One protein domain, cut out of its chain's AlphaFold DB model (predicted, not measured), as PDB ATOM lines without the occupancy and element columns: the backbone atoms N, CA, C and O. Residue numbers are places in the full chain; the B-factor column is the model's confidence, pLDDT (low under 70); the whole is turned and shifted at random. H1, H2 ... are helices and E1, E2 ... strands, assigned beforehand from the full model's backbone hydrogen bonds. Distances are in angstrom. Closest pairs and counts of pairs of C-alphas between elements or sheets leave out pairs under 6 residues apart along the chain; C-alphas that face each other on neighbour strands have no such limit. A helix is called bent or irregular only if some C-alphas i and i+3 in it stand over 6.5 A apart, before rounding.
ATOM      1  N   ASP A  55     -26.155   5.426 -36.557       93.19
ATOM      2  CA  ASP A  55     -27.286   6.165 -35.971       93.19
ATOM      3  C   ASP A  55     -28.667   5.594 -36.321       93.19
ATOM      4  O   ASP A  55     -29.694   6.277 -36.226       93.19
ATOM      5  N   CYS A  56     -28.727   4.318 -36.710       95.19
ATOM      6  CA  CYS A  56     -30.007   3.664 -36.959       95.19
ATOM      7  C   CYS A  56     -30.836   3.486 -35.670       95.19
ATOM      8  O   CYS A  56     -30.336   3.567 -34.543       95.19
ATOM      9  N   ALA A  57     -32.134   3.213 -35.831       96.31
ATOM     10  CA  ALA A  57     -33.074   3.070 -34.715       96.31
ATOM     11  C   ALA A  57     -32.666   1.981 -33.704       96.31
ATOM     12  O   ALA A  57     -32.963   2.083 -32.519       96.31
ATOM     13  N   GLN A  58     -31.951   0.957 -34.158       96.25
ATOM     14  CA  GLN A  58     -31.455  -0.146 -33.346       96.25
ATOM     15  C   GLN A  58     -30.322   0.287 -32.410       96.25
ATOM     16  O   GLN A  58     -30.328  -0.080 -31.238       96.25
ATOM     17  N   ALA A  59     -29.391   1.116 -32.894       96.94
ATOM     18  CA  ALA A  59     -28.368   1.717 -32.041       96.94
ATOM     19  C   ALA A  59     -29.005   2.651 -31.004       96.94
ATOM     20  O   ALA A  59     -28.643   2.614 -29.830       96.94
ATOM     21  N   LYS A  60     -30.011   3.438 -31.414       97.44
ATOM     22  CA  LYS A  60     -30.797   4.278 -30.493       97.44
ATOM     23  C   LYS A  60     -31.501   3.442 -29.423       97.44
ATOM     24  O   LYS A  60     -31.476   3.827 -28.260       97.44
ATOM     25  N   ALA A  61     -32.059   2.288 -29.787       97.12
ATOM     26  CA  ALA A  61     -32.672   1.366 -28.837       97.12
ATOM     27  C   ALA A  61     -31.655   0.798 -27.835       97.12
ATOM     28  O   ALA A  61     -31.935   0.796 -26.645       97.12
ATOM     29  N   LEU A  62     -30.458   0.390 -28.265       96.88
ATOM     30  CA  LEU A  62     -29.413  -0.060 -27.334       96.88
ATOM     31  C   LEU A  62     -28.984   1.057 -26.369       96.88
ATOM     32  O   LEU A  62     -28.928   0.839 -25.162       96.88
ATOM     33  N   ARG A  63     -28.758   2.276 -26.870       96.88
ATOM     34  CA  ARG A  63     -28.425   3.432 -26.017       96.88
ATOM     35  C   ARG A  63     -29.551   3.766 -25.034       96.88
ATOM     36  O   ARG A  63     -29.292   4.050 -23.872       96.88
ATOM     37  N   ALA A  64     -30.804   3.689 -25.479       96.50
ATOM     38  CA  ALA A  64     -31.959   3.896 -24.612       96.50
ATOM     39  C   ALA A  64     -32.086   2.798 -23.548       96.50
ATOM     40  O   ALA A  64     -32.363   3.118 -22.397       96.50
ATOM     41  N   ALA A  65     -31.820   1.537 -23.900       96.19
ATOM     42  CA  ALA A  65     -31.795   0.429 -22.949       96.19
ATOM     43  C   ALA A  65     -30.728   0.651 -21.866       96.19
ATOM     44  O   ALA A  65     -31.006   0.435 -20.692       96.19
ATOM     45  N   ALA A  66     -29.542   1.153 -22.228       95.62
ATOM     46  CA  ALA A  66     -28.491   1.487 -21.261       95.62
ATOM     47  C   ALA A  66     -28.985   2.474 -20.182       95.62
ATOM     48  O   ALA A  66     -28.718   2.286 -18.990       95.62
ATOM     49  N   ALA A  67     -29.761   3.478 -20.607       93.94
ATOM     50  CA  ALA A  67     -30.322   4.521 -19.752       93.94
ATOM     51  C   ALA A  67     -31.606   4.114 -18.997       93.94
ATOM     52  O   ALA A  67     -31.945   4.753 -18.008       93.94
ATOM     53  N   GLN A  68     -32.330   3.086 -19.453       90.25
ATOM     54  CA  GLN A  68     -33.650   2.683 -18.934       90.25
ATOM     55  C   GLN A  68     -33.644   1.246 -18.389       90.25
ATOM     56  O   GLN A  68     -34.481   0.426 -18.762       90.25
ATOM     57  N   ASP A  69     -32.656   0.919 -17.552       90.62
ATOM     58  CA  ASP A  69     -32.518  -0.398 -16.898       90.62
ATOM     59  C   ASP A  69     -32.702  -1.600 -17.837       90.62
ATOM     60  O   ASP A  69     -33.252  -2.643 -17.489       90.62
ATOM     61  N   GLY A  70     -32.221  -1.447 -19.067       93.25
ATOM     62  CA  GLY A  70     -32.211  -2.489 -20.074       93.25
ATOM     63  C   GLY A  70     -33.469  -2.634 -20.895       93.25
ATOM     64  O   GLY A  70     -33.449  -3.451 -21.806       93.25
ATOM     65  N   ARG A  71     -34.534  -1.868 -20.655       96.50
ATOM     66  CA  ARG A  71     -35.803  -2.013 -21.380       96.50
ATOM     67  C   ARG A  71     -36.114  -0.786 -22.227       96.50
ATOM     68  O   ARG A  71     -35.903   0.343 -21.815       96.50
ATOM     69  N   VAL A  72     -36.674  -1.011 -23.413       96.69
ATOM     70  CA  VAL A  72     -37.169   0.042 -24.306       96.69
ATOM     71  C   VAL A  72     -38.562  -0.328 -24.773       96.69
ATOM     72  O   VAL A  72     -38.756  -1.388 -25.372       96.69
ATOM     73  N   SER A  73     -39.534   0.543 -24.511       95.31
ATOM     74  CA  SER A  73     -40.917   0.292 -24.910       95.31
ATOM     75  C   SER A  73     -41.083   0.291 -26.428       95.31
ATOM     76  O   SER A  73     -40.307   0.894 -27.181       95.31
ATOM     77  N   ARG A  74     -42.137  -0.377 -26.888       94.81
ATOM     78  CA  ARG A  74     -42.563  -0.364 -28.286       94.81
ATOM     79  C   ARG A  74     -42.744   1.058 -28.822       94.81
ATOM     80  O   ARG A  74     -42.262   1.356 -29.912       94.81
ATOM     81  N   GLU A  75     -43.412   1.928 -28.072       94.38
ATOM     82  CA  GLU A  75     -43.685   3.322 -28.450       94.38
ATOM     83  C   GLU A  75     -42.371   4.058 -28.703       94.38
ATOM     84  O   GLU A  75     -42.195   4.692 -29.744       94.38
ATOM     85  N   LYS A  76     -41.395   3.866 -27.808       96.06
ATOM     86  CA  LYS A  76     -40.079   4.482 -27.935       96.06
ATOM     87  C   LYS A  76     -39.325   3.998 -29.175       96.06
ATOM     88  O   LYS A  76     -38.649   4.781 -29.842       96.06
ATOM     89  N   VAL A  77     -39.473   2.725 -29.538       96.31
ATOM     90  CA  VAL A  77     -38.916   2.194 -30.791       96.31
ATOM     91  C   VAL A  77     -39.562   2.835 -32.021       96.31
ATOM     92  O   VAL A  77     -38.857   3.149 -32.983       96.31
ATOM     93  N   PHE A  78     -40.874   3.070 -32.011       96.25
ATOM     94  CA  PHE A  78     -41.547   3.773 -33.107       96.25
ATOM     95  C   PHE A  78     -41.102   5.228 -33.245       96.25
ATOM     96  O   PHE A  78     -40.881   5.678 -34.373       96.25
ATOM     97  N   GLU A  79     -40.863   5.923 -32.130       95.88
ATOM     98  CA  GLU A  79     -40.244   7.253 -32.143       95.88
ATOM     99  C   GLU A  79     -38.877   7.222 -32.844       95.88
ATOM    100  O   GLU A  79     -38.607   8.050 -33.714       95.88
ATOM    101  N   PHE A  80     -38.027   6.232 -32.544       96.06
ATOM    102  CA  PHE A  80     -36.721   6.096 -33.204       96.06
ATOM    103  C   PHE A  80     -36.817   5.811 -34.703       96.06
ATOM    104  O   PHE A  80     -35.924   6.210 -35.457       96.06
ATOM    105  N   LEU A  81     -37.872   5.116 -35.130       94.44
ATOM    106  CA  LEU A  81     -38.152   4.822 -36.533       94.44
ATOM    107  C   LEU A  81     -38.813   5.995 -37.273       94.44
ATOM    108  O   LEU A  81     -38.864   5.949 -38.504       94.44
ATOM    109  N   GLY A  82     -39.329   7.002 -36.559       93.88
ATOM    110  CA  GLY A  82     -40.117   8.093 -37.136       93.88
ATOM    111  C   GLY A  82     -41.428   7.604 -37.762       93.88
ATOM    112  O   GLY A  82     -41.805   8.063 -38.838       93.88
ATOM    113  N   ARG A  83     -42.081   6.611 -37.146       92.19
ATOM    114  CA  ARG A  83     -43.288   5.944 -37.670       92.19
ATOM    115  C   ARG A  83     -44.412   5.933 -36.628       92.19
ATOM    116  O   ARG A  83     -44.112   5.975 -35.439       92.19
ATOM    117  N   PRO A  84     -45.687   5.832 -37.045       89.31
ATOM    118  CA  PRO A  84     -46.804   5.673 -36.116       89.31
ATOM    119  C   PRO A  84     -46.764   4.318 -35.385       89.31
ATOM    120  O   PRO A  84     -46.254   3.324 -35.912       89.31
ATOM    121  N   ALA A  85     -47.290   4.289 -34.154       86.00
ATOM    122  CA  ALA A  85     -47.181   3.158 -33.219       86.00
ATOM    123  C   ALA A  85     -48.080   1.942 -33.546       86.00
ATOM    124  O   ALA A  85     -47.935   0.862 -32.958       86.00
ATOM    125  N   ASP A  86     -48.984   2.099 -34.511       84.25
ATOM    126  CA  ASP A  86     -49.900   1.072 -35.023       84.25
ATOM    127  C   ASP A  86     -49.226   0.079 -35.993       84.25
ATOM    128  O   ASP A  86     -49.788  -0.967 -36.322       84.25
ATOM    129  N   GLY A  87     -47.996   0.372 -36.428       83.50
ATOM    130  CA  GLY A  87     -47.247  -0.449 -37.374       83.50
ATOM    131  C   GLY A  87     -46.762  -1.795 -36.817       83.50
ATOM    132  O   GLY A  87     -46.908  -2.137 -35.648       83.50
ATOM    133  N   ARG A  88     -46.097  -2.600 -37.651       87.94
ATOM    134  CA  ARG A  88     -45.431  -3.842 -37.210       87.94
ATOM    135  C   ARG A  88     -43.931  -3.610 -37.013       87.94
ATOM    136  O   ARG A  88     -43.295  -2.978 -37.849       87.94
ATOM    137  N   LEU A  89     -43.350  -4.202 -35.966       91.25
ATOM    138  CA  LEU A  89     -41.898  -4.203 -35.702       91.25
ATOM    139  C   LEU A  89     -41.214  -5.490 -36.197       91.25
ATOM    140  O   LEU A  89     -40.169  -5.907 -35.692       91.25
ATOM    141  N   ASN A  90     -41.806  -6.133 -37.208       85.25
ATOM    142  CA  ASN A  90     -41.295  -7.372 -37.783       85.25
ATOM    143  C   ASN A  90     -39.884  -7.156 -38.326       85.25
ATOM    144  O   ASN A  90     -39.657  -6.346 -39.225       85.25
ATOM    145  N   GLY A  91     -38.928  -7.912 -37.793       88.88
ATOM    146  CA  GLY A  91     -37.537  -7.809 -38.205       88.88
ATOM    147  C   GLY A  91     -36.827  -6.542 -37.729       88.88
ATOM    148  O   GLY A  91     -35.764  -6.246 -38.266       88.88
ATOM    149  N   PHE A  92     -37.346  -5.828 -36.719       93.56
ATOM    150  CA  PHE A  92     -36.633  -4.704 -36.099       93.56
ATOM    151  C   PHE A  92     -35.210  -5.088 -35.667       93.56
ATOM    152  O   PHE A  92     -34.288  -4.292 -35.810       93.56
ATOM    153  N   ARG A  93     -35.009  -6.335 -35.230       93.94
ATOM    154  CA  ARG A  93     -33.698  -6.874 -34.858       93.94
ATOM    155  C   ARG A  93     -32.767  -7.207 -36.024       93.94
ATOM    156  O   ARG A  93     -31.565  -7.282 -35.803       93.94
ATOM    157  N   LYS A  94     -33.266  -7.345 -37.260       93.00
ATOM    158  CA  LYS A  94     -32.457  -7.810 -38.405       93.00
ATOM    159  C   LYS A  94     -31.150  -7.024 -38.590       93.00
ATOM    160  O   LYS A  94     -30.141  -7.665 -38.873       93.00
ATOM    161  N   PRO A  95     -31.112  -5.682 -38.454       94.06
ATOM    162  CA  PRO A  95     -29.852  -4.946 -38.533       94.06
ATOM    163  C   PRO A  95     -28.855  -5.312 -37.424       94.06
ATOM    164  O   PRO A  95     -27.673  -5.459 -37.720       94.06
ATOM    165  N   ILE A  96     -29.323  -5.530 -36.188       94.00
ATOM    166  CA  ILE A  96     -28.484  -5.995 -35.068       94.00
ATOM    167  C   ILE A  96     -27.969  -7.397 -35.356       94.00
ATOM    168  O   ILE A  96     -26.765  -7.617 -35.302       94.00
ATOM    169  N   ASP A  97     -28.857  -8.325 -35.721       92.38
ATOM    170  CA  ASP A  97     -28.479  -9.720 -35.968       92.38
ATOM    171  C   ASP A  97     -27.431  -9.808 -37.100       92.38
ATOM    172  O   ASP A  97     -26.444 -10.539 -36.997       92.38
ATOM    173  N   ARG A  98     -27.577  -8.997 -38.162       93.06
ATOM    174  CA  ARG A  98     -26.586  -8.874 -39.249       93.06
ATOM    175  C   ARG A  98     -25.261  -8.268 -38.785       93.06
ATOM    176  O   ARG A  98     -24.207  -8.719 -39.229       93.06
ATOM    177  N   ALA A  99     -25.299  -7.238 -37.941       93.56
ATOM    178  CA  ALA A  99     -24.096  -6.606 -37.408       93.56
ATOM    179  C   ALA A  99     -23.313  -7.570 -36.506       93.56
ATOM    180  O   ALA A  99     -22.112  -7.732 -36.709       93.56
ATOM    181  N   VAL A 100     -24.006  -8.266 -35.602       92.94
ATOM    182  CA  VAL A 100     -23.444  -9.313 -34.736       92.94
ATOM    183  C   VAL A 100     -22.831 -10.431 -35.569       92.94
ATOM    184  O   VAL A 100     -21.674 -10.771 -35.359       92.94
ATOM    185  N   THR A 101     -23.554 -10.944 -36.569       91.62
ATOM    186  CA  THR A 101     -23.046 -12.009 -37.455       91.62
ATOM    187  C   THR A 101     -21.748 -11.590 -38.147       91.62
ATOM    188  O   THR A 101     -20.796 -12.362 -38.214       91.62
ATOM    189  N   ALA A 102     -21.687 -10.354 -38.648       92.19
ATOM    190  CA  ALA A 102     -20.502  -9.847 -39.326       92.19
ATOM    191  C   ALA A 102     -19.310  -9.638 -38.377       92.19
ATOM    192  O   ALA A 102     -18.182  -9.933 -38.759       92.19
ATOM    193  N   LEU A 103     -19.546  -9.150 -37.157       91.94
ATOM    194  CA  LEU A 103     -18.487  -8.992 -36.156       91.94
ATOM    195  C   LEU A 103     -17.997 -10.351 -35.639       91.94
ATOM    196  O   LEU A 103     -16.797 -10.545 -35.481       91.94
ATOM    197  N   ALA A 104     -18.898 -11.319 -35.462       90.06
ATOM    198  CA  ALA A 104     -18.535 -12.679 -35.084       90.06
ATOM    199  C   ALA A 104     -17.678 -13.361 -36.160       90.06
ATOM    200  O   ALA A 104     -16.663 -13.975 -35.842       90.06
ATOM    201  N   ALA A 105     -18.019 -13.182 -37.441       89.69
ATOM    202  CA  ALA A 105     -17.201 -13.666 -38.555       89.69
ATOM    203  C   ALA A 105     -15.797 -13.029 -38.601       89.69
ATOM    204  O   ALA A 105     -14.866 -13.650 -39.105       89.69
ATOM    205  N   ALA A 106     -15.640 -11.814 -38.065       88.62
ATOM    206  CA  ALA A 106     -14.353 -11.131 -37.934       88.62
ATOM    207  C   ALA A 106     -13.576 -11.510 -36.655       88.62
ATOM    208  O   ALA A 106     -12.440 -11.076 -36.492       88.62
ATOM    209  N   GLY A 107     -14.162 -12.309 -35.753       86.25
ATOM    210  CA  GLY A 107     -13.574 -12.638 -34.447       86.25
ATOM    211  C   GLY A 107     -13.731 -11.541 -33.386       86.25
ATOM    212  O   GLY A 107     -13.148 -11.640 -32.311       86.25
ATOM    213  N   ASP A 108     -14.537 -10.518 -33.667       84.75
ATOM    214  CA  ASP A 108     -14.707  -9.317 -32.841       84.75
ATOM    215  C   ASP A 108     -15.958  -9.352 -31.951       84.75
ATOM    216  O   ASP A 108     -16.245  -8.406 -31.216       84.75
ATOM    217  N   PHE A 109     -16.739 -10.423 -32.046       85.25
ATOM    218  CA  PHE A 109     -17.941 -10.640 -31.252       85.25
ATOM    219  C   PHE A 109     -18.067 -12.134 -30.958       85.25
ATOM    220  O   PHE A 109     -17.783 -12.947 -31.844       85.25
ATOM    221  N   PRO A 110     -18.472 -12.537 -29.746       80.88
ATOM    222  CA  PRO A 110     -18.655 -13.944 -29.452       80.88
ATOM    223  C   PRO A 110     -19.803 -14.488 -30.305       80.88
ATOM    224  O   PRO A 110     -20.745 -13.770 -30.646       80.88
ATOM    225  N   VAL A 111     -19.744 -15.771 -30.656       71.50
ATOM    226  CA  VAL A 111     -20.851 -16.441 -31.346       71.50
ATOM    227  C   VAL A 111     -21.962 -16.691 -30.323       71.50
ATOM    228  O   VAL A 111     -22.129 -17.794 -29.815       71.50
ATOM    229  N   VAL A 112     -22.694 -15.631 -29.981       65.81
ATOM    230  CA  VAL A 112     -23.853 -15.668 -29.090       65.81
ATOM    231  C   VAL A 112     -25.119 -15.569 -29.926       65.81
ATOM    232  O   VAL A 112     -25.302 -14.651 -30.727       65.81
ATOM    233  N   THR A 113     -25.982 -16.568 -29.776       59.84
ATOM    234  CA  THR A 113     -27.320 -16.564 -30.365       59.84
ATOM    235  C   THR A 113     -28.317 -16.773 -29.232       59.84
ATOM    236  O   THR A 113     -28.223 -17.796 -28.559       59.84
ATOM    237  N   PRO A 114     -29.287 -15.866 -29.023       68.06
ATOM    238  CA  PRO A 114     -29.555 -14.636 -29.777       68.06
ATOM    239  C   PRO A 114     -28.555 -13.493 -29.489       68.06
ATOM    240  O   PRO A 114     -27.848 -13.514 -28.492       68.06
ATOM    241  N   GLY A 115     -28.515 -12.483 -30.373       81.56
ATOM    242  CA  GLY A 115     -27.746 -11.248 -30.154       81.56
ATOM    243  C   GLY A 115     -28.271 -10.396 -28.979       81.56
ATOM    244  O   GLY A 115     -29.303 -10.725 -28.398       81.56
ATOM    245  N   PRO A 116     -27.629  -9.255 -28.665       90.69
ATOM    246  CA  PRO A 116     -27.775  -8.555 -27.378       90.69
ATOM    247  C   PRO A 116     -29.117  -7.847 -27.147       90.69
ATOM    248  O   PRO A 116     -29.333  -7.292 -26.075       90.69
ATOM    249  N   LEU A 117     -30.006  -7.816 -28.146       93.44
ATOM    250  CA  LEU A 117     -31.330  -7.212 -28.027       93.44
ATOM    251  C   LEU A 117     -32.409  -8.280 -28.185       93.44
ATOM    252  O   LEU A 117     -32.609  -8.847 -29.263       93.44
ATOM    253  N   HIS A 118     -33.147  -8.503 -27.111       92.81
ATOM    254  CA  HIS A 118     -34.244  -9.448 -27.023       92.81
ATOM    255  C   HIS A 118     -35.576  -8.746 -27.279       92.81
ATOM    256  O   HIS A 118     -35.702  -7.529 -27.144       92.81
ATOM    257  N   VAL A 119     -36.572  -9.530 -27.686       93.38
ATOM    258  CA  VAL A 119     -37.942  -9.052 -27.880       93.38
ATOM    259  C   VAL A 119     -38.772  -9.536 -26.708       93.38
ATOM    260  O   VAL A 119     -38.685 -10.708 -26.345       93.38
ATOM    261  N   ASP A 120     -39.574  -8.642 -26.148       93.12
ATOM    262  CA  ASP A 120     -40.622  -8.987 -25.203       93.12
ATOM    263  C   ASP A 120     -41.976  -8.903 -25.911       93.12
ATOM    264  O   ASP A 120     -42.360  -7.849 -26.427       93.12
ATOM    265  N   TYR A 121     -42.665 -10.037 -25.975       91.06
ATOM    266  CA  TYR A 121     -43.989 -10.164 -26.578       91.06
ATOM    267  C   TYR A 121     -45.123 -10.059 -25.547       91.06
ATOM    268  O   TYR A 121     -46.289 -10.093 -25.943       91.06
ATOM    269  N   GLY A 122     -44.798  -9.971 -24.250       88.31
ATOM    270  CA  GLY A 122     -45.770 -10.068 -23.168       88.31
ATOM    271  C   GLY A 122     -46.611 -11.334 -23.301       88.31
ATOM    272  O   GLY A 122     -46.083 -12.448 -23.321       88.31
ATOM    273  N   THR A 123     -47.927 -11.165 -23.440       85.19
ATOM    274  CA  THR A 123     -48.878 -12.271 -23.658       85.19
ATOM    275  C   THR A 123     -49.340 -12.411 -25.114       85.19
ATOM    276  O   THR A 123     -50.217 -13.224 -25.403       85.19
ATOM    277  N   GLY A 124     -48.824 -11.586 -26.028       86.75
ATOM    278  CA  GLY A 124     -49.301 -11.476 -27.407       86.75
ATOM    279  C   GLY A 124     -48.315 -11.971 -28.468       86.75
ATOM    280  O   GLY A 124     -47.299 -12.594 -28.190       86.75
ATOM    281  N   VAL A 125     -48.628 -11.669 -29.733       82.06
ATOM    282  CA  VAL A 125     -47.750 -11.933 -30.899       82.06
ATOM    283  C   VAL A 125     -47.011 -10.682 -31.384       82.06
ATOM    284  O   VAL A 125     -46.206 -10.739 -32.316       82.06
ATOM    285  N   SER A 126     -47.303  -9.532 -30.779       87.06
ATOM    286  CA  SER A 126     -46.678  -8.252 -31.101       87.06
ATOM    287  C   SER A 126     -45.661  -7.896 -30.031       87.06
ATOM    288  O   SER A 126     -45.923  -8.089 -28.854       87.06
ATOM    289  N   ALA A 127     -44.514  -7.358 -30.444       91.25
ATOM    290  CA  ALA A 127     -43.520  -6.857 -29.503       91.25
ATOM    291  C   ALA A 127     -44.114  -5.707 -28.677       91.25
ATOM    292  O   ALA A 127     -44.517  -4.695 -29.266       91.25
ATOM    293  N   GLU A 128     -44.138  -5.872 -27.358       93.06
ATOM    294  CA  GLU A 128     -44.487  -4.855 -26.357       93.06
ATOM    295  C   GLU A 128     -43.261  -4.022 -25.970       93.06
ATOM    296  O   GLU A 128     -43.362  -2.829 -25.682       93.06
ATOM    297  N   ALA A 129     -42.081  -4.637 -26.002       94.75
ATOM    298  CA  ALA A 129     -40.821  -3.967 -25.734       94.75
ATOM    299  C   ALA A 129     -39.640  -4.736 -26.326       94.75
ATOM    300  O   ALA A 129     -39.758  -5.847 -26.849       94.75
ATOM    301  N   PHE A 130     -38.471  -4.128 -26.193       96.19
ATOM    302  CA  PHE A 130     -37.185  -4.766 -26.406       96.19
ATOM    303  C   PHE A 130     -36.365  -4.627 -25.140       96.19
ATOM    304  O   PHE A 130     -36.528  -3.654 -24.399       96.19
ATOM    305  N   TYR A 131     -35.490  -5.592 -24.892       95.62
ATOM    306  CA  TYR A 131     -34.640  -5.534 -23.718       95.62
ATOM    307  C   TYR A 131     -33.245  -6.101 -23.951       95.62
ATOM    308  O   TYR A 131     -33.026  -6.949 -24.814       95.62
ATOM    309  N   VAL A 132     -32.310  -5.613 -23.152       94.25
ATOM    310  CA  VAL A 132     -30.967  -6.148 -22.959       94.25
ATOM    311  C   VAL A 132     -30.988  -6.878 -21.621       94.25
ATOM    312  O   VAL A 132     -31.600  -6.396 -20.664       94.25
ATOM    313  N   ARG A 133     -30.386  -8.068 -21.544       91.56
ATOM    314  CA  ARG A 133     -30.391  -8.849 -20.299       91.56
ATOM    315  C   ARG A 133     -29.699  -8.062 -19.194       91.56
ATOM    316  O   ARG A 133     -28.700  -7.399 -19.451       91.56
ATOM    317  N   ALA A 134     -30.185  -8.202 -17.961       91.06
ATOM    318  CA  ALA A 134     -29.627  -7.507 -16.800       91.06
ATOM    319  C   ALA A 134     -28.107  -7.714 -16.664       91.06
ATOM    320  O   ALA A 134     -27.381  -6.769 -16.366       91.06
ATOM    321  N   ALA A 135     -27.639  -8.925 -16.965       89.50
ATOM    322  CA  ALA A 135     -26.229  -9.286 -16.978       89.50
ATOM    323  C   ALA A 135     -25.393  -8.403 -17.915       89.50
ATOM    324  O   ALA A 135     -24.306  -7.974 -17.544       89.50
ATOM    325  N   ASP A 136     -25.915  -8.096 -19.106       91.94
ATOM    326  CA  ASP A 136     -25.205  -7.376 -20.166       91.94
ATOM    327  C   ASP A 136     -25.245  -5.846 -19.978       91.94
ATOM    328  O   ASP A 136     -24.504  -5.115 -20.643       91.94
ATOM    329  N   LEU A 137     -26.079  -5.335 -19.058       93.06
ATOM    330  CA  LEU A 137     -26.252  -3.894 -18.842       93.06
ATOM    331  C   LEU A 137     -24.993  -3.161 -18.390       93.06
ATOM    332  O   LEU A 137     -24.748  -2.092 -18.945       93.06
ATOM    333  N   PRO A 138     -24.181  -3.664 -17.440       93.25
ATOM    334  CA  PRO A 138     -22.947  -2.985 -17.053       93.25
ATOM    335  C   PRO A 138     -21.990  -2.799 -18.237       93.25
ATOM    336  O   PRO A 138     -21.406  -1.728 -18.391       93.25
ATOM    337  N   ALA A 139     -21.869  -3.810 -19.105       93.44
ATOM    338  CA  ALA A 139     -21.017  -3.739 -20.287       93.44
ATOM    339  C   ALA A 139     -21.551  -2.734 -21.319       93.44
ATOM    340  O   ALA A 139     -20.791  -1.921 -21.844       93.44
ATOM    341  N   LEU A 140     -22.861  -2.750 -21.573       95.62
ATOM    342  CA  LEU A 140     -23.509  -1.796 -22.470       95.62
ATOM    343  C   LEU A 140     -23.399  -0.349 -21.960       95.62
ATOM    344  O   LEU A 140     -23.108   0.554 -22.736       95.62
ATOM    345  N   ARG A 141     -23.612  -0.130 -20.661       96.12
ATOM    346  CA  ARG A 141     -23.490   1.175 -19.994       96.12
ATOM    347  C   ARG A 141     -22.092   1.765 -20.152       96.12
ATOM    348  O   ARG A 141     -21.945   2.871 -20.672       96.12
ATOM    349  N   ALA A 142     -21.074   0.957 -19.856       95.00
ATOM    350  CA  ALA A 142     -19.681   1.326 -20.074       95.00
ATOM    351  C   ALA A 142     -19.400   1.720 -21.538       95.00
ATOM    352  O   ALA A 142     -18.763   2.741 -21.775       95.00
ATOM    353  N   ALA A 143     -19.936   0.973 -22.508       95.25
ATOM    354  CA  ALA A 143     -19.762   1.253 -23.937       95.25
ATOM    355  C   ALA A 143     -20.463   2.537 -24.423       95.25
ATOM    356  O   ALA A 143     -20.041   3.152 -25.401       95.25
ATOM    357  N   VAL A 144     -21.568   2.932 -23.781       93.88
ATOM    358  CA  VAL A 144     -22.330   4.149 -24.118       93.88
ATOM    359  C   VAL A 144     -21.792   5.384 -23.379       93.88
ATOM    360  O   VAL A 144     -22.044   6.506 -23.815       93.88
ATOM    361  N   GLY A 145     -21.016   5.193 -22.307       89.00
ATOM    362  CA  GLY A 145     -20.489   6.272 -21.466       89.00
ATOM    363  C   GLY A 145     -21.501   6.807 -20.444       89.00
ATOM    364  O   GLY A 145     -21.470   7.991 -20.111       89.00
TER     365      GLY A 145
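What this domain is: This is residues 55 to 145 of the 146 residues of an uncharacterized protein of Pseudonocardia sp. EC080619-01 (UniProt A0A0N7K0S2). A small sheet of three very short strands has H1 packed on E1 and E3, with H2 following directly from the end of E1 and H4 crossing H1 near its last residues. The longest helix, H3, lies off to one side of this group, strung between two long links and near the first part of H1; residues 86 to 107, with H3 among them, make the longest axis. The printed part has 91 residues, with four named helices and three named strands in the order H1 E1 H2 H3 E2 E3 H4, and is mostly helix. The sheet runs E1 E3 E2, antiparallel throughout. The whole is compact, with a radius of gyration of the C-alphas of 13.0 A, and spans 39 by 27 by 24 A.

How they stand to each other: In the sheet, E3, residues 129 to 131, is the inner strand between the edge strands E1, residues 71 to 73, and E2, residues 118 to 120. E1 and E3 are antiparallel at 163 degrees, with N 72 and O 130 2.8 A apart, within hydrogen-bond range. E2 and E3 form a hairpin at 145 degrees, with N 118 and O 131 2.8 A apart, also within range. H1, residues 57 to 67, is on the sheet; the two make two layers, a helix on one face of a sheet, though only 5 C-alphas of the sheet lie within 10 A of H1. The closest C-alphas of H1 and E1, those of Ala 65 and Arg 71, are 4.9 A apart. H2, residues 74 to 81, only grazes the sheet with residues 74 to 77. It touches H1, with C-alphas of Ala 57 and Phe 80 closest at 5.0 A, at a steep tilt of 50 degrees, opposite ways. H4, residues 134 to 144, touches H1 about perpendicular at 73 degrees, with C-alphas of Ala 66 and Arg 141 closest at 5.2 A. H3, residues 94 to 105, is close to H1 but not clearly touching, with C-alphas of Gln 58 and Ile 96 closest at 6.8 A, and is apart from H2 and H4. E1, H2, H3 and E2 make a split strand-helix-strand unit, two strands running the same way with helices between them and E3 between them in the sheet; its crossover is right-handed. Each O i to N i+4 pair is within hydrogen-bond range in H1, H2 and H3, and 5 of 7 are in H4, which is irregular, with C-alphas 135 and 138 7.1 A apart.

Where its parts are: H1 begins at C-alpha 57, (-33.074, 3.070, -34.715), and is 15.3 A long. H2 is 10.7 A long. H3 begins at C-alpha 94, (-32.457, -7.810, -38.405), and is 16.3 A long. E1 and E2 are each 6.6 A long and E3 6.7 A. H4 is 15.6 A long and ends at C-alpha 144, (-22.330, 4.149, -24.118).

The domain as a whole: The C-alphas farthest apart, those of Asp 86 and Gly 107, are 38.8 A apart. The printed part has no cut. The links H2 to H3 and H3 to E2 are long, 12 residues each. The mean pLDDT of the printed part is 91.0, and residues 112 to 114 are under 70.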